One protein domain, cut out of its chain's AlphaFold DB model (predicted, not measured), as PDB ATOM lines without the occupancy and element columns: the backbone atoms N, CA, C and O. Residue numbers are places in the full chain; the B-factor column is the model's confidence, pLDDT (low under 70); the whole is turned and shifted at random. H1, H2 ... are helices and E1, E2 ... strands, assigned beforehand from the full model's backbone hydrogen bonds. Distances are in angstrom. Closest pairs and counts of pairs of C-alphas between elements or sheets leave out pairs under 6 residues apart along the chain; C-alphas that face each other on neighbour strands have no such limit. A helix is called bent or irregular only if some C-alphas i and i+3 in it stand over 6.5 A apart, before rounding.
ATOM      1  N   ASN A  57      98.671 224.259 136.160       37.78
ATOM      2  CA  ASN A  57      99.142 225.561 136.660       37.78
ATOM      3  C   ASN A  57      99.516 225.542 138.156       37.78
ATOM      4  O   ASN A  57     100.513 226.138 138.558       37.78
ATOM      5  N   ASN A  58      98.764 224.808 138.984       35.78
ATOM      6  CA  ASN A  58      99.127 224.627 140.395       35.78
ATOM      7  C   ASN A  58     100.335 223.695 140.567       35.78
ATOM      8  O   ASN A  58     101.196 223.961 141.401       35.78
ATOM      9  N   PHE A  59     100.461 222.654 139.735       37.53
ATOM     10  CA  PHE A  59     101.601 221.735 139.782       37.53
ATOM     11  C   PHE A  59     102.915 222.394 139.341       37.53
ATOM     12  O   PHE A  59     103.964 222.144 139.926       37.53
ATOM     13  N   SER A  60     102.867 223.286 138.349       36.69
ATOM     14  CA  SER A  60     104.045 224.043 137.907       36.69
ATOM     15  C   SER A  60     104.496 225.086 138.939       36.69
ATOM     16  O   SER A  60     105.700 225.219 139.153       36.69
ATOM     17  N   ARG A  61     103.576 225.739 139.668       36.19
ATOM     18  CA  ARG A  61     103.938 226.586 140.826       36.19
ATOM     19  C   ARG A  61     104.528 225.786 141.989       36.19
ATOM     20  O   ARG A  61     105.541 226.210 142.541       36.19
ATOM     21  N   PHE A  62     103.962 224.621 142.316       36.84
ATOM     22  CA  PHE A  62     104.498 223.742 143.364       36.84
ATOM     23  C   PHE A  62     105.887 223.208 142.989       36.84
ATOM     24  O   PHE A  62     106.805 223.247 143.797       36.84
ATOM     25  N   SER A  63     106.079 222.800 141.730       37.31
ATOM     26  CA  SER A  63     107.366 222.314 141.224       37.31
ATOM     27  C   SER A  63     108.431 223.422 141.166       37.31
ATOM     28  O   SER A  63     109.596 223.124 141.397       37.31
ATOM     29  N   CYS A  64     108.067 224.690 140.920       35.91
ATOM     30  CA  CYS A  64     109.000 225.829 140.999       35.91
ATOM     31  C   CYS A  64     109.359 226.213 142.444       35.91
ATOM     32  O   CYS A  64     110.535 226.399 142.746       35.91
ATOM     33  N   SER A  65     108.376 226.303 143.346       34.28
ATOM     34  CA  SER A  65     108.619 226.666 144.750       34.28
ATOM     35  C   SER A  65     109.377 225.563 145.501       34.28
ATOM     36  O   SER A  65     110.296 225.848 146.264       34.28
ATOM     37  N   TYR A  66     109.082 224.293 145.208       40.88
ATOM     38  CA  TYR A  66     109.800 223.153 145.769       40.88
ATOM     39  C   TYR A  66     111.230 223.036 145.230       40.88
ATOM     40  O   TYR A  66     112.147 222.790 146.004       40.88
ATOM     41  N   LYS A  67     111.458 223.302 143.933       45.56
ATOM     42  CA  LYS A  67     112.815 223.356 143.361       45.56
ATOM     43  C   LYS A  67     113.656 224.438 144.020       45.56
ATOM     44  O   LYS A  67     114.762 224.139 144.448       45.56
ATOM     45  N   GLN A  68     113.128 225.651 144.182       41.12
ATOM     46  CA  GLN A  68     113.859 226.738 144.838       41.12
ATOM     47  C   GLN A  68     114.176 226.419 146.305       41.12
ATOM     48  O   GLN A  68     115.271 226.716 146.776       41.12
ATOM     49  N   THR A  69     113.241 225.796 147.028       41.19
ATOM     50  CA  THR A  69     113.429 225.428 148.438       41.19
ATOM     51  C   THR A  69     114.431 224.292 148.588       41.19
ATOM     52  O   THR A  69     115.319 224.397 149.419       41.19
ATOM     53  N   VAL A  70     114.370 223.256 147.748       47.84
ATOM     54  CA  VAL A  70     115.352 222.163 147.753       47.84
ATOM     55  C   VAL A  70     116.739 222.684 147.381       47.84
ATOM     56  O   VAL A  70     117.687 222.361 148.078       47.84
ATOM     57  N   TYR A  71     116.871 223.576 146.392       48.44
ATOM     58  CA  TYR A  71     118.151 224.234 146.095       48.44
ATOM     59  C   TYR A  71     118.645 225.107 147.241       48.44
ATOM     60  O   TYR A  71     119.816 225.025 147.581       48.44
ATOM     61  N   ASN A  72     117.787 225.922 147.857       45.56
ATOM     62  CA  ASN A  72     118.180 226.777 148.979       45.56
ATOM     63  C   ASN A  72     118.513 225.970 150.235       45.56
ATOM     64  O   ASN A  72     119.357 226.398 151.011       45.56
ATOM     65  N   VAL A  73     117.882 224.810 150.433       46.69
ATOM     66  CA  VAL A  73     118.175 223.874 151.524       46.69
ATOM     67  C   VAL A  73     119.471 223.119 151.232       46.69
ATOM     68  O   VAL A  73     120.340 223.093 152.093       46.69
ATOM     69  N   ILE A  74     119.671 222.607 150.013       49.88
ATOM     70  CA  ILE A  74     120.940 222.002 149.582       49.88
ATOM     71  C   ILE A  74     122.072 223.024 149.701       49.88
ATOM     72  O   ILE A  74     123.075 222.708 150.325       49.88
ATOM     73  N   LEU A  75     121.910 224.253 149.192       46.09
ATOM     74  CA  LEU A  75     122.909 225.318 149.308       46.09
ATOM     75  C   LEU A  75     123.140 225.734 150.761       46.09
ATOM     76  O   LEU A  75     124.294 225.860 151.142       46.09
ATOM     77  N   LYS A  76     122.102 225.945 151.585       45.41
ATOM     78  CA  LYS A  76     122.281 226.329 153.001       45.41
ATOM     79  C   LYS A  76     122.944 225.232 153.818       45.41
ATOM     80  O   LYS A  76     123.735 225.547 154.704       45.41
ATOM     81  N   ILE A  77     122.638 223.967 153.538       42.38
ATOM     82  CA  ILE A  77     123.250 222.844 154.244       42.38
ATOM     83  C   ILE A  77     124.673 222.602 153.729       42.38
ATOM     84  O   ILE A  77     125.563 222.391 154.544       42.38
ATOM     85  N   PHE A  78     124.940 222.780 152.430       47.66
ATOM     86  CA  PHE A  78     126.305 222.818 151.890       47.66
ATOM     87  C   PHE A  78     127.128 223.958 152.482       47.66
ATOM     88  O   PHE A  78     128.246 223.720 152.918       47.66
ATOM     89  N   TYR A  79     126.579 225.172 152.564       42.53
ATOM     90  CA  TYR A  79     127.235 226.312 153.206       42.53
ATOM     91  C   TYR A  79     127.448 226.074 154.706       42.53
ATOM     92  O   TYR A  79     128.494 226.445 155.230       42.53
ATOM     93  N   SER A  80     126.517 225.404 155.394       37.50
ATOM     94  CA  SER A  80     126.661 225.058 156.817       37.50
ATOM     95  C   SER A  80     127.686 223.942 157.060       37.50
ATOM     96  O   SER A  80     128.416 223.995 158.049       37.50
ATOM     97  N   CYS A  81     127.793 222.958 156.159       36.34
ATOM     98  CA  CYS A  81     128.830 221.921 156.196       36.34
ATOM     99  C   CYS A  81     130.210 222.480 155.807       36.34
ATOM    100  O   CYS A  81     131.195 222.164 156.470       36.34
ATOM    101  N   ALA A  82     130.277 223.356 154.800       35.16
ATOM    102  CA  ALA A  82     131.504 224.007 154.336       35.16
ATOM    103  C   ALA A  82     132.077 225.019 155.343       35.16
ATOM    104  O   ALA A  82     133.274 225.283 155.329       35.16
ATOM    105  N   HIS A  83     131.249 225.576 156.236       37.06
ATOM    106  CA  HIS A  83     131.730 226.454 157.309       37.06
ATOM    107  C   HIS A  83     132.305 225.701 158.519       37.06
ATOM    108  O   HIS A  83     132.988 226.318 159.335       37.06
ATOM    109  N   ARG A  84     132.029 224.394 158.670       39.34
ATOM    110  CA  ARG A  84     132.506 223.578 159.808       39.34
ATOM    111  C   ARG A  84     133.582 222.557 159.440       39.34
ATOM    112  O   ARG A  84     134.358 222.180 160.313       39.34
ATOM    113  N   ALA A  85     133.655 222.129 158.184       33.34
ATOM    114  CA  ALA A  85     134.745 221.318 157.657       33.34
ATOM    115  C   ALA A  85     135.530 222.158 156.642       33.34
ATOM    116  O   ALA A  85     134.921 222.760 155.763       33.34
ATOM    117  N   ALA A  86     136.857 222.218 156.790       34.53
ATOM    118  CA  ALA A  86     137.768 222.978 155.933       34.53
ATOM    119  C   ALA A  86     137.391 222.884 154.434       34.53
ATOM    120  O   ALA A  86     136.975 221.812 153.984       34.53
ATOM    121  N   PRO A  87     137.527 223.979 153.661       38.59
ATOM    122  CA  PRO A  87     136.945 224.113 152.329       38.59
ATOM    123  C   PRO A  87     137.548 223.085 151.369       38.59
ATOM    124  O   PRO A  87     138.614 223.287 150.790       38.59
ATOM    125  N   SER A  88     136.870 221.952 151.193       47.41
ATOM    126  CA  SER A  88     137.287 220.939 150.232       47.41
ATOM    127  C   SER A  88     136.812 221.338 148.832       47.41
ATOM    128  O   SER A  88     135.698 221.837 148.638       47.41
ATOM    129  N   ARG A  89     137.652 221.096 147.818       42.84
ATOM    130  CA  ARG A  89     137.375 221.408 146.399       42.84
ATOM    131  C   ARG A  89     136.078 220.763 145.864       42.84
ATOM    132  O   ARG A  89     135.562 221.201 144.840       42.84
ATOM    133  N   TYR A  90     135.508 219.787 146.577       44.25
ATOM    134  CA  TYR A  90     134.205 219.185 146.277       44.25
ATOM    135  C   TYR A  90     133.025 220.109 146.569       44.25
ATOM    136  O   TYR A  90     132.079 220.105 145.791       44.25
ATOM    137  N   CYS A  91     133.070 220.946 147.612       41.50
ATOM    138  CA  CYS A  91     132.010 221.938 147.839       41.50
ATOM    139  C   CYS A  91     131.935 222.935 146.681       41.50
ATOM    140  O   CYS A  91     130.847 223.326 146.277       41.50
ATOM    141  N   GLN A  92     133.080 223.292 146.097       42.72
ATOM    142  CA  GLN A  92     133.154 224.201 144.955       42.72
ATOM    143  C   GLN A  92     132.778 223.511 143.636       42.72
ATOM    144  O   GLN A  92     132.067 224.098 142.825       42.72
ATOM    145  N   ALA A  93     133.173 222.248 143.439       41.12
ATOM    146  CA  ALA A  93     132.756 221.446 142.288       41.12
ATOM    147  C   ALA A  93     131.253 221.122 142.317       41.12
ATOM    148  O   ALA A  93     130.599 221.213 141.281       41.12
ATOM    149  N   LEU A  94     130.684 220.822 143.491       43.94
ATOM    150  CA  LEU A  94     129.253 220.579 143.646       43.94
ATOM    151  C   LEU A  94     128.437 221.863 143.615       43.94
ATOM    152  O   LEU A  94     127.377 221.872 143.004       43.94
ATOM    153  N   ALA A  95     128.936 222.960 144.190       45.47
ATOM    154  CA  ALA A  95     128.335 224.273 143.995       45.47
ATOM    155  C   ALA A  95     128.350 224.657 142.514       45.47
ATOM    156  O   ALA A  95     127.349 225.157 142.028       45.47
ATOM    157  N   ASN A  96     129.418 224.359 141.766       45.31
ATOM    158  CA  ASN A  96     129.460 224.582 140.321       45.31
ATOM    159  C   ASN A  96     128.540 223.629 139.544       45.31
ATOM    160  O   ASN A  96     127.903 224.082 138.603       45.31
ATOM    161  N   LEU A  97     128.387 222.364 139.944       42.91
ATOM    162  CA  LEU A  97     127.415 221.427 139.360       42.91
ATOM    163  C   LEU A  97     125.966 221.859 139.642       42.91
ATOM    164  O   LEU A  97     125.172 221.953 138.714       42.91
ATOM    165  N   LEU A  98     125.645 222.238 140.881       46.56
ATOM    166  CA  LEU A  98     124.345 222.785 141.288       46.56
ATOM    167  C   LEU A  98     124.079 224.168 140.660       46.56
ATOM    168  O   LEU A  98     122.939 224.496 140.343       46.56
ATOM    169  N   ASN A  99     125.111 224.988 140.434       43.78
ATOM    170  CA  ASN A  99     125.019 226.281 139.742       43.78
ATOM    171  C   ASN A  99     124.872 226.102 138.216       43.78
ATOM    172  O   ASN A  99     124.120 226.832 137.571       43.78
ATOM    173  N   ILE A 100     125.501 225.075 137.632       42.69
ATOM    174  CA  ILE A 100     125.236 224.620 136.258       42.69
ATOM    175  C   ILE A 100     123.786 224.149 136.147       42.69
ATOM    176  O   ILE A 100     123.091 224.551 135.214       42.69
ATOM    177  N   GLU A 101     123.272 223.397 137.120       41.66
ATOM    178  CA  GLU A 101     121.849 223.066 137.159       41.66
ATOM    179  C   GLU A 101     120.974 224.321 137.297       41.66
ATOM    180  O   GLU A 101     119.949 224.418 136.628       41.66
ATOM    181  N   ASN A 102     121.410 225.347 138.031       39.03
ATOM    182  CA  ASN A 102     120.718 226.636 138.118       39.03
ATOM    183  C   ASN A 102     120.697 227.415 136.781       39.03
ATOM    184  O   ASN A 102     119.844 228.265 136.569       39.03
ATOM    185  N   LYS A 103     121.581 227.111 135.822       37.53
ATOM    186  CA  LYS A 103     121.505 227.646 134.445       37.53
ATOM    187  C   LYS A 103     120.755 226.727 133.479       37.53
ATOM    188  O   LYS A 103     120.128 227.211 132.536       37.53
ATOM    189  N   VAL A 104     120.814 225.414 133.687       41.47
ATOM    190  CA  VAL A 104     120.260 224.401 132.772       41.47
ATOM    191  C   VAL A 104     118.788 224.099 133.076       41.47
ATOM    192  O   VAL A 104     117.990 223.960 132.150       41.47
ATOM    193  N   TYR A 105     118.389 224.096 134.351       39.09
ATOM    194  CA  TYR A 105     116.997 223.947 134.784       39.09
ATOM    195  C   TYR A 105     116.163 225.221 134.517       39.09
ATOM    196  O   TYR A 105     114.938 225.148 134.404       39.09
ATOM    197  N   TRP A 106     116.835 226.372 134.361       32.97
ATOM    198  CA  TRP A 106     116.239 227.713 134.329       32.97
ATOM    199  C   TRP A 106     116.367 228.469 133.015       32.97
ATOM    200  O   TRP A 106     115.958 229.626 132.975       32.97
ATOM    201  N   ASP A 122     109.070 207.622 126.700       51.00
ATOM    202  CA  ASP A 122     110.209 206.736 127.038       51.00
ATOM    203  C   ASP A 122     110.357 206.554 128.561       51.00
ATOM    204  O   ASP A 122     111.143 205.738 129.046       51.00
ATOM    205  N   PHE A 123     109.525 207.255 129.345       60.00
ATOM    206  CA  PHE A 123     109.216 206.914 130.735       60.00
ATOM    207  C   PHE A 123     108.378 205.620 130.796       60.00
ATOM    208  O   PHE A 123     107.339 205.551 131.451       60.00
ATOM    209  N   GLY A 124     108.802 204.596 130.053       69.06
ATOM    210  CA  GLY A 124     108.263 203.253 130.127       69.06
ATOM    211  C   GLY A 124     108.623 202.602 131.461       69.06
ATOM    212  O   GLY A 124     109.130 203.240 132.389       69.06
ATOM    213  N   LYS A 125     108.409 201.287 131.552       80.19
ATOM    214  CA  LYS A 125     108.693 200.507 132.767       80.19
ATOM    215  C   LYS A 125     110.110 200.759 133.304       80.19
ATOM    216  O   LYS A 125     110.282 200.928 134.505       80.19
ATOM    217  N   ILE A 126     111.099 200.876 132.413       83.12
ATOM    218  CA  ILE A 126     112.517 201.080 132.756       83.12
ATOM    219  C   ILE A 126     112.746 202.391 133.524       83.12
ATOM    220  O   ILE A 126     113.478 202.395 134.509       83.12
ATOM    221  N   GLY A 127     112.099 203.494 133.131       83.00
ATOM    222  CA  GLY A 127     112.251 204.775 133.829       83.00
ATOM    223  C   GLY A 127     111.722 204.728 135.262       83.00
ATOM    224  O   GLY A 127     112.367 205.228 136.182       83.00
ATOM    225  N   VAL A 128     110.589 204.049 135.463       86.50
ATOM    226  CA  VAL A 128     110.016 203.815 136.795       86.50
ATOM    227  C   VAL A 128     110.939 202.929 137.633       86.50
ATOM    228  O   VAL A 128     111.197 203.266 138.788       86.50
ATOM    229  N   PHE A 129     111.492 201.859 137.049       89.75
ATOM    230  CA  PHE A 129     112.463 200.997 137.730       89.75
ATOM    231  C   PHE A 129     113.688 201.786 138.200       89.75
ATOM    232  O   PHE A 129     114.031 201.714 139.377       89.75
ATOM    233  N   LEU A 130     114.292 202.604 137.334       89.44
ATOM    234  CA  LEU A 130     115.470 203.404 137.686       89.44
ATOM    235  C   LEU A 130     115.176 204.408 138.804       89.44
ATOM    236  O   LEU A 130     115.921 204.472 139.780       89.44
ATOM    237  N   SER A 131     114.073 205.158 138.720       87.88
ATOM    238  CA  SER A 131     113.703 206.095 139.789       87.88
ATOM    239  C   SER A 131     113.388 205.379 141.102       87.88
ATOM    240  O   SER A 131     113.807 205.841 142.160       87.88
ATOM    241  N   SER A 132     112.702 204.233 141.051       89.50
ATOM    242  CA  SER A 132     112.410 203.432 142.243       89.50
ATOM    243  C   SER A 132     113.681 202.883 142.897       89.50
ATOM    244  O   SER A 132     113.802 202.931 144.118       89.50
ATOM    245  N   ALA A 133     114.666 202.463 142.098       92.12
ATOM    246  CA  ALA A 133     115.954 201.985 142.584       92.12
ATOM    247  C   ALA A 133     116.753 203.104 143.272       92.12
ATOM    248  O   ALA A 133     117.353 202.876 144.318       92.12
ATOM    249  N   VAL A 134     116.707 204.331 142.738       91.81
ATOM    250  CA  VAL A 134     117.337 205.506 143.365       91.81
ATOM    251  C   VAL A 134     116.680 205.837 144.711       91.81
ATOM    252  O   VAL A 134     117.380 206.103 145.687       91.81
ATOM    253  N   ILE A 135     115.347 205.774 144.802       92.94
ATOM    254  CA  ILE A 135     114.626 205.977 146.071       92.94
ATOM    255  C   ILE A 135     114.996 204.884 147.078       92.94
ATOM    256  O   ILE A 135     115.305 205.195 148.227       92.94
ATOM    257  N   ALA A 136     115.005 203.622 146.643       93.62
ATOM    258  CA  ALA A 136     115.376 202.489 147.481       93.62
ATOM    259  C   ALA A 136     116.812 202.629 148.003       93.62
ATOM    260  O   ALA A 136     117.034 202.471 149.198       93.62
ATOM    261  N   ALA A 137     117.768 203.019 147.154       92.38
ATOM    262  CA  ALA A 137     119.145 203.275 147.569       92.38
ATOM    263  C   ALA A 137     119.230 204.377 148.640       92.38
ATOM    264  O   ALA A 137     119.966 204.231 149.613       92.38
ATOM    265  N   GLY A 138     118.443 205.450 148.511       91.25
ATOM    266  CA  GLY A 138     118.373 206.511 149.519       91.25
ATOM    267  C   GLY A 138     117.773 206.035 150.844       91.25
ATOM    268  O   GLY A 138     118.311 206.336 151.908       91.25
ATOM    269  N   ALA A 139     116.698 205.244 150.789       92.38
ATOM    270  CA  ALA A 139     116.049 204.679 151.971       92.38
ATOM    271  C   ALA A 139     116.945 203.668 152.700       92.38
ATOM    272  O   ALA A 139     117.053 203.723 153.922       92.38
ATOM    273  N   VAL A 140     117.636 202.794 151.959       92.06
ATOM    274  CA  VAL A 140     118.619 201.854 152.518       92.06
ATOM    275  C   VAL A 140     119.785 202.609 153.143       92.06
ATOM    276  O   VAL A 140     120.236 202.224 154.211       92.06
ATOM    277  N   LEU A 141     120.238 203.714 152.545       89.56
ATOM    278  CA  LEU A 141     121.323 204.522 153.101       89.56
ATOM    279  C   LEU A 141     120.925 205.187 154.430       89.56
ATOM    280  O   LEU A 141     121.698 205.145 155.384       89.56
ATOM    281  N   ILE A 142     119.709 205.734 154.535       90.44
ATOM    282  CA  ILE A 142     119.177 206.251 155.808       90.44
ATOM    283  C   ILE A 142     118.995 205.106 156.814       90.44
ATOM    284  O   ILE A 142     119.407 205.218 157.967       90.44
ATOM    285  N   GLY A 143     118.421 203.986 156.372       87.44
ATOM    286  CA  GLY A 143     118.234 202.794 157.192       87.44
ATOM    287  C   GLY A 143     119.556 202.260 157.735       87.44
ATOM    288  O   GLY A 143     119.634 201.947 158.914       87.44
ATOM    289  N   ALA A 144     120.617 202.229 156.927       87.00
ATOM    290  CA  ALA A 144     121.955 201.796 157.329       87.00
ATOM    291  C   ALA A 144     122.483 202.607 158.519       87.00
ATOM    292  O   ALA A 144     123.063 202.032 159.440       87.00
ATOM    293  N   VAL A 145     122.224 203.918 158.525       85.50
ATOM    294  CA  VAL A 145     122.638 204.829 159.599       85.50
ATOM    295  C   VAL A 145     121.832 204.631 160.885       85.50
ATOM    296  O   VAL A 145     122.394 204.797 161.962       85.50
ATOM    297  N   TYR A 146     120.543 204.284 160.810       84.88
ATOM    298  CA  TYR A 146     119.683 204.194 162.002       84.88
ATOM    299  C   TYR A 146     119.445 202.774 162.529       84.88
ATOM    300  O   TYR A 146     119.249 202.612 163.729       84.88
ATOM    301  N   ALA A 147     119.442 201.758 161.666       82.12
ATOM    302  CA  ALA A 147     119.028 200.399 162.017       82.12
ATOM    303  C   ALA A 147     120.190 199.398 162.089       82.12
ATOM    304  O   ALA A 147     120.196 198.548 162.972       82.12
ATOM    305  N   TRP A 148     121.164 199.477 161.175       76.31
ATOM    306  CA  TRP A 148     122.160 198.406 160.999       76.31
ATOM    307  C   TRP A 148     123.477 198.699 161.708       76.31
ATOM    308  O   TRP A 148     124.071 197.818 162.319       76.31
ATOM    309  N   ALA A 149     123.951 199.937 161.600       75.94
ATOM    310  CA  ALA A 149     125.217 200.352 162.176       75.94
ATOM    311  C   ALA A 149     125.115 201.829 162.573       75.94
ATOM    312  O   ALA A 149     125.503 202.708 161.789       75.94
ATOM    313  N   PRO A 150     124.548 202.118 163.762       76.19
ATOM    314  CA  PRO A 150     124.450 203.478 164.251       76.19
ATOM    315  C   PRO A 150     125.842 204.083 164.385       76.19
ATOM    316  O   PRO A 150     126.755 203.523 164.991       76.19
ATOM    317  N   VAL A 151     125.998 205.253 163.778       78.38
ATOM    318  CA  VAL A 151     127.249 206.011 163.802       78.38
ATOM    319  C   VAL A 151     127.507 206.494 165.222       78.38
ATOM    320  O   VAL A 151     126.580 206.937 165.907       78.38
ATOM    321  N   CYS A 152     128.768 206.428 165.654       77.25
ATOM    322  CA  CYS A 152     129.168 206.762 167.018       77.25
ATOM    323  C   CYS A 152     128.619 208.133 167.456       77.25
ATOM    324  O   CYS A 152     128.950 209.162 166.867       77.25
ATOM    325  N   GLN A 153     127.803 208.134 168.515       70.25
ATOM    326  CA  GLN A 153     127.277 209.342 169.169       70.25
ATOM    327  C   GLN A 153     128.195 209.838 170.303       70.25
ATOM    328  O   GLN A 153     127.963 210.906 170.863       70.25
ATOM    329  N   ALA A 154     129.220 209.058 170.660       67.00
ATOM    330  CA  ALA A 154     130.068 209.321 171.816       67.00
ATOM    331  C   ALA A 154     130.889 210.614 171.657       67.00
ATOM    332  O   ALA A 154     131.488 210.872 170.606       67.00
ATOM    333  N   MET A 155     130.934 211.412 172.725       67.06
ATOM    334  CA  MET A 155     131.825 212.566 172.850       67.06
ATOM    335  C   MET A 155     133.213 212.087 173.295       67.06
ATOM    336  O   MET A 155     133.313 211.273 174.212       67.06
ATOM    337  N   LEU A 156     134.292 212.585 172.680       69.31
ATOM    338  CA  LEU A 156     135.630 212.399 173.249       69.31
ATOM    339  C   LEU A 156     135.907 213.500 174.257       69.31
ATOM    340  O   LEU A 156     135.839 214.682 173.908       69.31
ATOM    341  N   LYS A 157     136.356 213.107 175.449       70.50
ATOM    342  CA  LYS A 157     137.112 214.007 176.315       70.50
ATOM    343  C   LYS A 157     138.505 214.202 175.739       70.50
ATOM    344  O   LYS A 157     139.294 213.266 175.649       70.50
ATOM    345  N   LEU A 158     138.806 215.434 175.348       75.81
ATOM    346  CA  LEU A 158     140.175 215.841 175.079       75.81
ATOM    347  C   LEU A 158     140.928 215.922 176.410       75.81
ATOM    348  O   LEU A 158     140.348 216.256 177.441       75.81
ATOM    349  N   VAL A 159     142.247 215.732 176.359       73.44
ATOM    350  CA  VAL A 159     143.175 215.925 177.494       73.44
ATOM    351  C   VAL A 159     143.053 217.303 178.165       73.44
ATOM    352  O   VAL A 159     143.399 217.464 179.325       73.44
ATOM    353  N   ASN A 160     142.473 218.278 177.459       75.31
ATOM    354  CA  ASN A 160     142.166 219.621 177.952       75.31
ATOM    355  C   ASN A 160     140.826 219.719 178.717       75.31
ATOM    356  O   ASN A 160     140.306 220.818 178.888       75.31
ATOM    357  N   GLY A 161     140.190 218.595 179.070       79.81
ATOM    358  CA  GLY A 161     138.893 218.547 179.761       79.81
ATOM    359  C   GLY A 161     137.677 218.955 178.916       79.81
ATOM    360  O   GLY A 161     136.551 218.899 179.403       79.81
ATOM    361  N   ARG A 162     137.875 219.341 177.648       74.69
ATOM    362  CA  ARG A 162     136.804 219.722 176.712       74.69
ATOM    363  C   ARG A 162     136.259 218.503 175.975       74.69
ATOM    364  O   ARG A 162     137.033 217.678 175.492       74.69
ATOM    365  N   GLU A 163     134.944 218.423 175.840       78.56
ATOM    366  CA  GLU A 163     134.269 217.361 175.095       78.56
ATOM    367  C   GLU A 163     134.027 217.795 173.647       78.56
ATOM    368  O   GLU A 163     133.535 218.895 173.394       78.56
ATOM    369  N   THR A 164     134.414 216.964 172.675       77.38
ATOM    370  CA  THR A 164     134.147 217.229 171.251       77.38
ATOM    371  C   THR A 164     133.620 215.986 170.540       77.38
ATOM    372  O   THR A 164     133.976 214.853 170.873       77.38
ATOM    373  N   HIS A 165     132.752 216.195 169.549       74.88
ATOM    374  CA  HIS A 165     132.179 215.110 168.758       74.88
ATOM    375  C   HIS A 165     133.202 214.489 167.799       74.88
ATOM    376  O   HIS A 165     134.012 215.181 167.180       74.88
ATOM    377  N   MET A 166     133.103 213.171 167.614       76.75
ATOM    378  CA  MET A 166     133.866 212.435 166.603       76.75
ATOM    379  C   MET A 166     133.549 212.902 165.177       76.75
ATOM    380  O   MET A 166     132.409 213.236 164.853       76.75
ATOM    381  N   LYS A 167     134.529 212.791 164.266       75.88
ATOM    382  CA  LYS A 167     134.324 213.017 162.818       75.88
ATOM    383  C   LYS A 167     133.212 212.127 162.235       75.88
ATOM    384  O   LYS A 167     132.438 212.569 161.388       75.88
ATOM    385  N   CYS A 168     133.081 210.902 162.751       80.19
ATOM    386  CA  CYS A 168     132.067 209.928 162.345       80.19
ATOM    387  C   CYS A 168     130.623 210.434 162.555       80.19
ATOM    388  O   CYS A 168     129.756 210.134 161.738       80.19
ATOM    389  N   PHE A 169     130.370 211.281 163.560       82.31
ATOM    390  CA  PHE A 169     129.049 211.880 163.783       82.31
ATOM    391  C   PHE A 169     128.628 212.804 162.626       82.31
ATOM    392  O   PHE A 169     127.513 212.708 162.115       82.31
ATOM    393  N   PHE A 170     129.544 213.656 162.154       81.81
ATOM    394  CA  PHE A 170     129.287 214.555 161.025       81.81
ATOM    395  C   PHE A 170     129.127 213.801 159.704       81.81
ATOM    396  O   PHE A 170     128.276 214.162 158.893       81.81
ATOM    397  N   SER A 171     129.905 212.731 159.509       82.31
ATOM    398  CA  SER A 171     129.740 211.834 158.360       82.31
ATOM    399  C   SER A 171     128.347 211.196 158.361       82.31
ATOM    400  O   SER A 171     127.640 211.252 157.359       82.31
ATOM    401  N   GLY A 172     127.891 210.707 159.518       82.69
ATOM    402  CA  GLY A 172     126.542 210.174 159.702       82.69
ATOM    403  C   GLY A 172     125.434 211.143 159.299       82.69
ATOM    404  O   GLY A 172     124.556 210.792 158.511       82.69
ATOM    405  N   GLN A 173     125.499 212.383 159.790       84.56
ATOM    406  CA  GLN A 173     124.514 213.405 159.425       84.56
ATOM    407  C   GLN A 173     124.552 213.749 157.931       84.56
ATOM    408  O   GLN A 173     123.498 213.900 157.308       84.56
ATOM    409  N   ALA A 174     125.744 213.827 157.334       85.06
ATOM    410  CA  ALA A 174     125.894 214.061 155.902       85.06
ATOM    411  C   ALA A 174     125.290 212.917 155.070       85.06
ATOM    412  O   ALA A 174     124.607 213.179 154.081       85.06
ATOM    413  N   LEU A 175     125.482 211.661 155.483       86.25
ATOM    414  CA  LEU A 175     124.886 210.494 154.829       86.25
ATOM    415  C   LEU A 175     123.358 210.544 154.875       86.25
ATOM    416  O   LEU A 175     122.722 210.407 153.833       86.25
ATOM    417  N   VAL A 176     122.761 210.790 156.046       88.50
ATOM    418  CA  VAL A 176     121.295 210.890 156.184       88.50
ATOM    419  C   VAL A 176     120.739 211.981 155.273       88.50
ATOM    420  O   VAL A 176     119.744 211.766 154.578       88.50
ATOM    421  N   LEU A 177     121.415 213.130 155.213       87.12
ATOM    422  CA  LEU A 177     121.028 214.217 154.328       87.12
ATOM    423  C   LEU A 177     121.115 213.821 152.847       87.12
ATOM    424  O   LEU A 177     120.164 214.039 152.097       87.12
ATOM    425  N   LEU A 178     122.235 213.235 152.416       88.44
ATOM    426  CA  LEU A 178     122.423 212.792 151.032       88.44
ATOM    427  C   LEU A 178     121.403 211.710 150.650       88.44
ATOM    428  O   LEU A 178     120.864 211.753 149.546       88.44
ATOM    429  N   GLY A 179     121.076 210.797 151.569       89.62
ATOM    430  CA  GLY A 179     120.017 209.804 151.396       89.62
ATOM    431  C   GLY A 179     118.640 210.446 151.211       89.62
ATOM    432  O   GLY A 179     117.913 210.089 150.282       89.62
ATOM    433  N   ALA A 180     118.306 211.456 152.020       88.56
ATOM    434  CA  ALA A 180     117.050 212.193 151.892       88.56
ATOM    435  C   ALA A 180     116.958 212.939 150.551       88.56
ATOM    436  O   ALA A 180     115.915 212.907 149.893       88.56
ATOM    437  N   LEU A 181     118.058 213.552 150.097       86.44
ATOM    438  CA  LEU A 181     118.140 214.190 148.780       86.44
ATOM    439  C   LEU A 181     117.965 213.188 147.637       86.44
ATOM    440  O   LEU A 181     117.323 213.509 146.636       86.44
ATOM    441  N   LEU A 182     118.487 211.971 147.795       89.56
ATOM    442  CA  LEU A 182     118.333 210.898 146.820       89.56
ATOM    443  C   LEU A 182     116.862 210.487 146.659       89.56
ATOM    444  O   LEU A 182     116.363 210.413 145.533       89.56
ATOM    445  N   ILE A 183     116.153 210.299 147.778       91.69
ATOM    446  CA  ILE A 183     114.712 210.000 147.799       91.69
ATOM    447  C   ILE A 183     113.933 211.121 147.110       91.69
ATOM    448  O   ILE A 183     113.079 210.867 146.256       91.69
ATOM    449  N   LEU A 184     114.263 212.371 147.437       89.25
ATOM    450  CA  LEU A 184     113.612 213.539 146.860       89.25
ATOM    451  C   LEU A 184     113.801 213.631 145.350       89.25
ATOM    452  O   LEU A 184     112.849 213.880 144.611       89.25
ATOM    453  N   ASN A 185     115.030 213.415 144.890       88.62
ATOM    454  CA  ASN A 185     115.356 213.450 143.476       88.62
ATOM    455  C   ASN A 185     114.656 212.313 142.717       88.62
ATOM    456  O   ASN A 185     114.061 212.549 141.666       88.62
ATOM    457  N   GLY A 186     114.639 211.100 143.277       86.06
ATOM    458  CA  GLY A 186     113.907 209.973 142.702       86.06
ATOM    459  C   GLY A 186     112.401 210.240 142.595       86.06
ATOM    460  O   GLY A 186     111.801 209.997 141.546       86.06
ATOM    461  N   ALA A 187     111.789 210.845 143.618       87.38
ATOM    462  CA  ALA A 187     110.396 211.287 143.547       87.38
ATOM    463  C   ALA A 187     110.193 212.348 142.447       87.38
ATOM    464  O   ALA A 187     109.263 212.260 141.642       87.38
ATOM    465  N   MET A 188     111.095 213.328 142.345       83.25
ATOM    466  CA  MET A 188     111.034 214.365 141.312       83.25
ATOM    467  C   MET A 188     111.189 213.806 139.893       83.25
ATOM    468  O   MET A 188     110.529 214.304 138.975       83.25
ATOM    469  N   MET A 189     112.000 212.765 139.688       80.44
ATOM    470  CA  MET A 189     112.082 212.062 138.403       80.44
ATOM    471  C   MET A 189     110.733 211.454 138.007       80.44
ATOM    472  O   MET A 189     110.296 211.667 136.874       80.44
ATOM    473  N   LEU A 190     110.056 210.768 138.939       82.38
ATOM    474  CA  LEU A 190     108.741 210.153 138.709       82.38
ATOM    475  C   LEU A 190     107.688 211.196 138.313       82.38
ATOM    476  O   LEU A 190     106.891 210.976 137.403       82.38
ATOM    477  N   PHE A 191     107.708 212.361 138.962       80.00
ATOM    478  CA  PHE A 191     106.734 213.423 138.721       80.00
ATOM    479  C   PHE A 191     106.999 214.244 137.458       80.00
ATOM    480  O   PHE A 191     106.066 214.620 136.748       80.00
ATOM    481  N   THR A 192     108.261 214.577 137.185       76.56
ATOM    482  CA  THR A 192     108.618 215.474 136.073       76.56
ATOM    483  C   THR A 192     108.774 214.748 134.743       76.56
ATOM    484  O   THR A 192     108.814 215.409 133.704       76.56
ATOM    485  N   LYS A 193     108.874 213.414 134.765       74.88
ATOM    486  CA  LYS A 193     109.171 212.564 133.606       74.88
ATOM    487  C   LYS A 193     110.453 212.954 132.847       74.88
ATOM    488  O   LYS A 193     110.623 212.607 131.682       74.88
ATOM    489  N   LYS A 194     111.374 213.689 133.485       75.44
ATOM    490  CA  LYS A 194     112.642 214.134 132.880       75.44
ATOM    491  C   LYS A 194     113.815 213.306 133.407       75.44
ATOM    492  O   LYS A 194     114.496 213.738 134.335       75.44
ATOM    493  N   LEU A 195     114.076 212.153 132.781       75.62
ATOM    494  CA  LEU A 195     115.139 211.234 133.216       75.62
ATOM    495  C   LEU A 195     116.539 211.850 133.117       75.62
ATOM    496  O   LEU A 195     117.316 211.703 134.048       75.62
ATOM    497  N   ALA A 196     116.842 212.590 132.043       78.00
ATOM    498  CA  ALA A 196     118.189 213.124 131.824       78.00
ATOM    499  C   ALA A 196     118.671 214.016 132.982       78.00
ATOM    500  O   ALA A 196     119.768 213.845 133.496       78.00
ATOM    501  N   HIS A 197     117.836 214.964 133.422       78.19
ATOM    502  CA  HIS A 197     118.247 215.934 134.444       78.19
ATOM    503  C   HIS A 197     118.276 215.295 135.826       78.19
ATOM    504  O   HIS A 197     119.254 215.452 136.543       78.19
ATOM    505  N   GLY A 198     117.239 214.528 136.180       78.62
ATOM    506  CA  GLY A 198     117.253 213.804 137.446       78.62
ATOM    507  C   GLY A 198     118.423 212.822 137.516       78.62
ATOM    508  O   GLY A 198     119.029 212.679 138.576       78.62
ATOM    509  N   GLY A 199     118.752 212.157 136.402       83.00
ATOM    510  CA  GLY A 199     119.821 211.161 136.318       83.00
ATOM    511  C   GLY A 199     121.190 211.770 136.593       83.00
ATOM    512  O   GLY A 199     121.939 211.237 137.408       83.00
ATOM    513  N   ALA A 200     121.467 212.941 136.008       84.75
ATOM    514  CA  ALA A 200     122.673 213.713 136.310       84.75
ATOM    515  C   ALA A 200     122.774 214.065 137.804       84.75
ATOM    516  O   ALA A 200     123.815 213.824 138.415       84.75
ATOM    517  N   VAL A 201     121.683 214.555 138.407       84.50
ATOM    518  CA  VAL A 201     121.630 214.876 139.845       84.50
ATOM    519  C   VAL A 201     121.905 213.620 140.683       84.50
ATOM    520  O   VAL A 201     122.708 213.650 141.611       84.50
ATOM    521  N   ALA A 202     121.262 212.493 140.359       87.62
ATOM    522  CA  ALA A 202     121.405 211.239 141.102       87.62
ATOM    523  C   ALA A 202     122.837 210.695 141.021       87.62
ATOM    524  O   ALA A 202     123.387 210.278 142.040       87.62
ATOM    525  N   ALA A 203     123.457 210.773 139.842       88.06
ATOM    526  CA  ALA A 203     124.859 210.423 139.663       88.06
ATOM    527  C   ALA A 203     125.778 211.337 140.490       88.06
ATOM    528  O   ALA A 203     126.650 210.850 141.207       88.06
ATOM    529  N   GLY A 204     125.540 212.653 140.471       86.19
ATOM    530  CA  GLY A 204     126.293 213.616 141.276       86.19
ATOM    531  C   GLY A 204     126.201 213.341 142.780       86.19
ATOM    532  O   GLY A 204     127.223 213.316 143.466       86.19
ATOM    533  N   ILE A 205     124.998 213.069 143.299       87.88
ATOM    534  CA  ILE A 205     124.803 212.735 144.717       87.88
ATOM    535  C   ILE A 205     125.468 211.395 145.058       87.88
ATOM    536  O   ILE A 205     126.145 211.309 146.081       87.88
ATOM    537  N   GLY A 206     125.343 210.366 144.211       86.75
ATOM    538  CA  GLY A 206     126.008 209.072 144.420       86.75
ATOM    539  C   GLY A 206     127.531 209.203 144.523       86.75
ATOM    540  O   GLY A 206     128.150 208.643 145.429       86.75
ATOM    541  N   LEU A 207     128.126 210.040 143.669       87.25
ATOM    542  CA  LEU A 207     129.548 210.371 143.744       87.25
ATOM    543  C   LEU A 207     129.901 211.123 145.039       87.25
ATOM    544  O   LEU A 207     130.936 210.848 145.644       87.25
ATOM    545  N   CYS A 208     129.036 212.029 145.508       83.62
ATOM    546  CA  CYS A 208     129.230 212.718 146.790       83.62
ATOM    547  C   CYS A 208     129.204 211.761 147.975       83.62
ATOM    548  O   CYS A 208     130.044 211.879 148.861       83.62
ATOM    549  N   VAL A 209     128.272 210.806 147.988       86.00
ATOM    550  CA  VAL A 209     128.208 209.769 149.027       86.00
ATOM    551  C   VAL A 209     129.532 209.007 149.084       86.00
ATOM    552  O   VAL A 209     130.094 208.824 150.162       86.00
ATOM    553  N   PHE A 210     130.073 208.624 147.924       84.06
ATOM    554  CA  PHE A 210     131.367 207.951 147.851       84.06
ATOM    555  C   PHE A 210     132.517 208.841 148.354       84.06
ATOM    556  O   PHE A 210     133.380 208.383 149.103       84.06
ATOM    557  N   ALA A 211     132.508 210.127 147.991       81.19
ATOM    558  CA  ALA A 211     133.527 211.095 148.390       81.19
ATOM    559  C   ALA A 211     133.517 211.422 149.895       81.19
ATOM    560  O   ALA A 211     134.576 211.643 150.473       81.19
ATOM    561  N   VAL A 212     132.354 211.432 150.555       81.62
ATOM    562  CA  VAL A 212     132.260 211.688 152.007       81.62
ATOM    563  C   VAL A 212     132.973 210.600 152.818       81.62
ATOM    564  O   VAL A 212     133.546 210.889 153.871       81.62
ATOM    565  N   ILE A 213     132.964 209.365 152.313       79.31
ATOM    566  CA  ILE A 213     133.474 208.171 153.004       79.31
ATOM    567  C   ILE A 213     134.908 207.835 152.600       79.31
ATOM    568  O   ILE A 213     135.600 207.100 153.306       79.31
ATOM    569  N   SER A 214     135.378 208.343 151.464       73.00
ATOM    570  CA  SER A 214     136.741 208.084 151.026       73.00
ATOM    571  C   SER A 214     137.746 208.775 151.955       73.00
ATOM    572  O   SER A 214     137.662 209.968 152.247       73.00
ATOM    573  N   ASN A 215     138.755 208.020 152.397       64.62
ATOM    574  CA  ASN A 215     139.865 208.528 153.213       64.62
ATOM    575  C   ASN A 215     140.881 209.341 152.385       64.62
ATOM    576  O   ASN A 215     142.023 209.511 152.791       64.62
ATOM    577  N   LEU A 216     140.481 209.857 151.219       55.00
ATOM    578  CA  LEU A 216     141.351 210.528 150.249       55.00
ATOM    579  C   LEU A 216     141.778 211.952 150.677       55.00
ATOM    580  O   LEU A 216     142.146 212.762 149.836       55.00
ATOM    581  N   GLY A 217     141.672 212.300 151.966       54.97
ATOM    582  CA  GLY A 217     141.937 213.647 152.497       54.97
ATOM    583  C   GLY A 217     140.894 214.706 152.114       54.97
ATOM    584  O   GLY A 217     141.023 215.870 152.482       54.97
ATOM    585  N   ILE A 218     139.859 214.306 151.371       53.62
ATOM    586  CA  ILE A 218     138.818 215.184 150.826       53.62
ATOM    587  C   ILE A 218     137.455 214.944 151.504       53.62
ATOM    588  O   ILE A 218     136.633 215.863 151.572       53.62
ATOM    589  N   GLY A 219     137.220 213.735 152.020       59.56
ATOM    590  CA  GLY A 219     136.046 213.379 152.817       59.56
ATOM    591  C   GLY A 219     136.235 213.664 154.309       59.56
ATOM    592  O   GLY A 219     137.354 213.843 154.788       59.56
ATOM    593  N   ILE A 220     135.130 213.656 155.067       69.31
ATOM    594  CA  ILE A 220     135.140 213.764 156.544       69.31
ATOM    595  C   ILE A 220     135.940 212.601 157.162       69.31
ATOM    596  O   ILE A 220     136.486 212.727 158.262       69.31
ATOM    597  N   GLY A 221     136.059 211.501 156.409       64.75
ATOM    598  CA  GLY A 221     136.807 210.314 156.779       64.75
ATOM    599  C   GLY A 221     136.028 209.459 157.765       64.75
ATOM    600  O   GLY A 221     135.068 209.906 158.404       64.75
ATOM    601  N   ILE A 222     136.439 208.202 157.871       74.75
ATOM    602  CA  ILE A 222     135.901 207.290 158.873       74.75
ATOM    603  C   ILE A 222     136.900 207.067 159.996       74.75
ATOM    604  O   ILE A 222     138.082 207.386 159.882       74.75
ATOM    605  N   CYS A 223     136.380 206.597 161.122       74.62
ATOM    606  CA  CYS A 223     137.153 206.311 162.315       74.62
ATOM    607  C   CYS A 223     138.288 205.333 161.953       74.62
ATOM    608  O   CYS A 223     138.060 204.374 161.228       74.62
ATOM    609  N   ALA A 224     139.510 205.597 162.426       69.44
ATOM    610  CA  ALA A 224     140.689 204.797 162.068       69.44
ATOM    611  C   ALA A 224     140.680 203.386 162.687       69.44
ATOM    612  O   ALA A 224     141.382 202.500 162.209       69.44
ATOM    613  N   ASN A 225     139.885 203.180 163.742       71.12
ATOM    614  CA  ASN A 225     139.757 201.895 164.422       71.12
ATOM    615  C   ASN A 225     138.802 200.967 163.663       71.12
ATOM    616  O   ASN A 225     137.607 201.251 163.549       71.12
ATOM    617  N   VAL A 226     139.349 199.843 163.199       66.81
ATOM    618  CA  VAL A 226     138.687 198.895 162.288       66.81
ATOM    619  C   VAL A 226     137.558 198.103 162.961       66.81
ATOM    620  O   VAL A 226     136.595 197.737 162.296       66.81
ATOM    621  N   GLU A 227     137.607 197.912 164.282       70.00
ATOM    622  CA  GLU A 227     136.576 197.182 165.048       70.00
ATOM    623  C   GLU A 227     135.284 197.978 165.308       70.00
ATOM    624  O   GLU A 227     134.366 197.487 165.961       70.00
ATOM    625  N   MET A 228     135.168 199.214 164.815       71.50
ATOM    626  CA  MET A 228     134.004 200.051 165.109       71.50
ATOM    627  C   MET A 228     132.893 199.923 164.060       71.50
ATOM    628  O   MET A 228     133.149 199.899 162.854       71.50
ATOM    629  N   ALA A 229     131.633 199.962 164.519       77.00
ATOM    630  CA  ALA A 229     130.423 199.851 163.691       77.00
ATOM    631  C   ALA A 229     130.392 200.811 162.482       77.00
ATOM    632  O   ALA A 229     129.814 200.493 161.444       77.00
ATOM    633  N   CYS A 230     131.086 201.950 162.569       79.25
ATOM    634  CA  CYS A 230     131.244 202.907 161.475       79.25
ATOM    635  C   CYS A 230     131.782 202.283 160.173       79.25
ATOM    636  O   CYS A 230     131.406 202.739 159.094       79.25
ATOM    637  N   HIS A 231     132.621 201.241 160.233       82.06
ATOM    638  CA  HIS A 231     133.123 200.559 159.031       82.06
ATOM    639  C   HIS A 231     132.018 199.832 158.254       82.06
ATOM    640  O   HIS A 231     132.028 199.829 157.020       82.06
ATOM    641  N   VAL A 232     131.029 199.285 158.964       84.12
ATOM    642  CA  VAL A 232     129.866 198.626 158.361       84.12
ATOM    643  C   VAL A 232     128.994 199.666 157.659       84.12
ATOM    644  O   VAL A 232     128.664 199.495 156.485       84.12
ATOM    645  N   THR A 233     128.713 200.802 158.307       84.75
ATOM    646  CA  THR A 233     127.998 201.931 157.679       84.75
ATOM    647  C   THR A 233     128.731 202.436 156.432       84.75
ATOM    648  O   THR A 233     128.101 202.731 155.416       84.75
ATOM    649  N   ALA A 234     130.069 202.481 156.471       85.06
ATOM    650  CA  ALA A 234     130.912 202.831 155.326       85.06
ATOM    651  C   ALA A 234     130.685 201.910 154.131       85.06
ATOM    652  O   ALA A 234     130.564 202.377 152.998       85.06
ATOM    653  N   ALA A 235     130.683 200.600 154.381       87.31
ATOM    654  CA  ALA A 235     130.508 199.592 153.348       87.31
ATOM    655  C   ALA A 235     129.127 199.731 152.697       87.31
ATOM    656  O   ALA A 235     129.029 199.808 151.470       87.31
ATOM    657  N   TRP A 236     128.080 199.887 153.512       88.88
ATOM    658  CA  TRP A 236     126.716 200.117 153.035       88.88
ATOM    659  C   TRP A 236     126.590 201.377 152.197       88.88
ATOM    660  O   TRP A 236     125.980 201.356 151.131       88.88
ATOM    661  N   ALA A 237     127.184 202.477 152.639       88.12
ATOM    662  CA  ALA A 237     127.081 203.725 151.911       88.12
ATOM    663  C   ALA A 237     127.958 203.755 150.647       88.12
ATOM    664  O   ALA A 237     127.561 204.385 149.672       88.12
ATOM    665  N   LYS A 238     129.069 203.006 150.581       89.69
ATOM    666  CA  LYS A 238     129.782 202.752 149.312       89.69
ATOM    667  C   LYS A 238     128.917 201.961 148.332       89.69
ATOM    668  O   LYS A 238     128.828 202.346 147.169       89.69
ATOM    669  N   LEU A 239     128.249 200.907 148.805       90.75
ATOM    670  CA  LEU A 239     127.303 200.120 148.006       90.75
ATOM    671  C   LEU A 239     126.145 200.985 147.494       90.75
ATOM    672  O   LEU A 239     125.880 201.015 146.296       90.75
ATOM    673  N   CYS A 240     125.497 201.743 148.380       90.19
ATOM    674  CA  CYS A 240     124.360 202.594 148.030       90.19
ATOM    675  C   CYS A 240     124.770 203.777 147.143       90.19
ATOM    676  O   CYS A 240     124.070 204.089 146.185       90.19
ATOM    677  N   GLY A 241     125.908 204.419 147.423       87.62
ATOM    678  CA  GLY A 241     126.457 205.506 146.611       87.62
ATOM    679  C   GLY A 241     126.864 205.039 145.213       87.62
ATOM    680  O   GLY A 241     126.533 205.695 144.227       87.62
ATOM    681  N   GLY A 242     127.496 203.865 145.113       88.69
ATOM    682  CA  GLY A 242     127.825 203.226 143.837       88.69
ATOM    683  C   GLY A 242     126.578 202.840 143.042       88.69
ATOM    684  O   GLY A 242     126.466 203.185 141.867       88.69
ATOM    685  N   ALA A 243     125.595 202.208 143.687       91.12
ATOM    686  CA  ALA A 243     124.317 201.878 143.061       91.12
ATOM    687  C   ALA A 243     123.592 203.139 142.558       91.12
ATOM    688  O   ALA A 243     123.165 203.193 141.406       91.12
ATOM    689  N   ALA A 244     123.514 204.187 143.383       90.81
ATOM    690  CA  ALA A 244     122.928 205.473 143.011       90.81
ATOM    691  C   ALA A 244     123.634 206.111 141.808       90.81
ATOM    692  O   ALA A 244     122.967 206.648 140.921       90.81
ATOM    693  N   PHE A 245     124.966 206.015 141.748       91.88
ATOM    694  CA  PHE A 245     125.747 206.489 140.611       91.88
ATOM    695  C   PHE A 245     125.414 205.721 139.330       91.88
ATOM    696  O   PHE A 245     125.104 206.342 138.318       91.88
ATOM    697  N   VAL A 246     125.411 204.387 139.379       94.00
ATOM    698  CA  VAL A 246     125.115 203.536 138.216       94.00
ATOM    699  C   VAL A 246     123.689 203.765 137.715       94.00
ATOM    700  O   VAL A 246     123.489 204.004 136.524       94.00
ATOM    701  N   PHE A 247     122.692 203.766 138.605       92.19
ATOM    702  CA  PHE A 247     121.300 204.015 138.218       92.19
ATOM    703  C   PHE A 247     121.082 205.449 137.719       92.19
ATOM    704  O   PHE A 247     120.358 205.655 136.744       92.19
ATOM    705  N   GLY A 248     121.732 206.440 138.337       88.38
ATOM    706  CA  GLY A 248     121.702 207.832 137.890       88.38
ATOM    707  C   GLY A 248     122.333 208.019 136.509       88.38
ATOM    708  O   GLY A 248     121.732 208.646 135.636       88.38
ATOM    709  N   ALA A 249     123.498 207.413 136.273       89.56
ATOM    710  CA  ALA A 249     124.188 207.438 134.988       89.56
ATOM    711  C   ALA A 249     123.385 206.718 133.896       89.56
ATOM    712  O   ALA A 249     123.250 207.245 132.793       89.56
ATOM    713  N   ALA A 250     122.777 205.568 134.206       89.94
ATOM    714  CA  ALA A 250     121.882 204.867 133.289       89.94
ATOM    715  C   ALA A 250     120.655 205.724 132.930       89.94
ATOM    716  O   ALA A 250     120.312 205.861 131.756       89.94
ATOM    717  N   ALA A 251     120.029 206.370 133.920       87.25
ATOM    718  CA  ALA A 251     118.909 207.285 133.691       87.25
ATOM    719  C   ALA A 251     119.316 208.506 132.846       87.25
ATOM    720  O   ALA A 251     118.554 208.940 131.977       87.25
ATOM    721  N   LEU A 252     120.524 209.036 133.061       87.50
ATOM    722  CA  LEU A 252     121.090 210.110 132.252       87.50
ATOM    723  C   LEU A 252     121.316 209.655 130.804       87.50
ATOM    724  O   LEU A 252     120.852 210.326 129.887       87.50
ATOM    725  N   ALA A 253     121.972 208.512 130.600       86.94
ATOM    726  CA  ALA A 253     122.277 207.970 129.278       86.94
ATOM    727  C   ALA A 253     121.004 207.703 128.460       86.94
ATOM    728  O   ALA A 253     120.913 208.118 127.305       86.94
ATOM    729  N   LEU A 254     119.982 207.094 129.072       85.75
ATOM    730  CA  LEU A 254     118.679 206.892 128.429       85.75
ATOM    731  C   LEU A 254     117.987 208.222 128.116       85.75
ATOM    732  O   LEU A 254     117.433 208.398 127.035       85.75
ATOM    733  N   GLY A 255     118.060 209.186 129.036       80.56
ATOM    734  CA  GLY A 255     117.493 210.514 128.831       80.56
ATOM    735  C   GLY A 255     118.195 211.340 127.745       80.56
ATOM    736  O   GLY A 255     117.559 212.218 127.164       80.56
ATOM    737  N   LEU A 256     119.483 211.088 127.483       80.69
ATOM    738  CA  LEU A 256     120.236 211.694 126.383       80.69
ATOM    739  C   LEU A 256     119.956 210.999 125.048       80.69
ATOM    740  O   LEU A 256     119.840 211.685 124.043       80.69
ATOM    741  N   LYS A 257     119.801 209.670 125.041       80.12
ATOM    742  CA  LYS A 257     119.485 208.892 123.830       80.12
ATOM    743  C   LYS A 257     118.079 209.170 123.282       80.12
ATOM    744  O   LYS A 257     117.850 209.004 122.092       80.12
ATOM    745  N   ALA A 258     117.154 209.583 124.146       66.44
ATOM    746  CA  ALA A 258     115.785 209.950 123.781       66.44
ATOM    747  C   ALA A 258     115.630 211.399 123.259       66.44
ATOM    748  O   ALA A 258     114.506 211.838 123.009       66.44
ATOM    749  N   ARG A 259     116.720 212.176 123.159       57.44
ATOM    750  CA  ARG A 259     116.728 213.537 122.591       57.44
ATOM    751  C   ARG A 259     117.219 213.539 121.157       57.44
ATOM    752  O   ARG A 259     116.676 214.374 120.403       57.44
TER     753      ARG A 259
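What this domain is: This is residues 57 to 106 and 122 to 259 of the 259 residues of an uncharacterized protein of Cloacibacillus sp. An23 (UniProt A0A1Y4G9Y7). Four long helices, H3 to H6, pack side by side in a bundle, and the helical hairpin of H1 and H2 forms a loosely attached layer along its H4 and H5 side. A small hairpin of two strands, E1 and E2, lies beyond one end of the bundle. The printed part has 188 residues, with six named helices and two named strands in the order H1 H2 H3 E1 E2 H4 H5 H6; the sheet E1 - E2 is antiparallel, and the class is mostly helix. The whole is compact, with a radius of gyration of the C-alphas of 17.5 A, and is a rod of 60 by 29 by 29 A.

Where its parts are: Find C-alpha 57 at (99.142, 225.561, 136.660); from there H1, residues 57 to 82, runs 36.9 A. H2, residues 89 to 104, comes back over 22.1 A. After the cut, H3 takes residues 125 to 148 over 31.3 A, with a kink of 32 degrees near residue 142; it is irregular, but only just, with C-alphas 145 and 148 6.6 A apart. E1 is residues 155 to 157 and E2 residues 163 to 165. H4, residues 167 to 192, begins with C-alpha 167 at (134.324, 213.017, 162.818) and runs 37.2 A. H5 is residues 195 to 213, 27.1 A, and H6 is residues 230 to 257, 39.9 A, ending with C-alpha 257 at (119.485, 208.892, 123.830).

How they stand to each other: The six helices form an up-and-down bundle, each running against the one before it. Look first at Ala 82 and Cys 91, the closest C-alphas of the hairpin H1 and H2, 6.8 A apart; H1 touches H2 with residues 71 to 82 alone, at a shallow tilt of 16 degrees. H1 and H4 are near each other, with 18 pairs of C-alphas within 10 A. H2 and H5 are close but not clearly touching, with Leu 94 and Gly 204 closest, their C-alphas 7.9 A apart. H3 touches H4, C-alphas 138 and 179 being closest at 4.1 A, and H6, C-alphas 137 and 240 at 5.3 A. In the hairpin H4 and H5, the closest C-alphas are 189 and 198, 5.5 A; in the hairpin H5 and H6, 196 and 255, 4.0 A. Across the antiparallel hairpin E1 and E2, N 156 and O 164 are within hydrogen-bond range at 2.9 A. Every O i to N i+4 pair is within hydrogen-bond range in H1, H2, H4 and H6; H3 has 19 of 20 and H5 14 of 15.

The domain as a whole: The C-alphas of Gly 161 and Arg 259 are the two farthest apart, 61.5 A. Residues 107 to 121 are not printed; C-alphas 106 and 122 stand 23.0 A apart across the cut. The link from H5 to H6, residues 214 to 229, is long. Mean pLDDT of the printed part is 70.5, and 67 residues are under 70, among them residues 57 to 106.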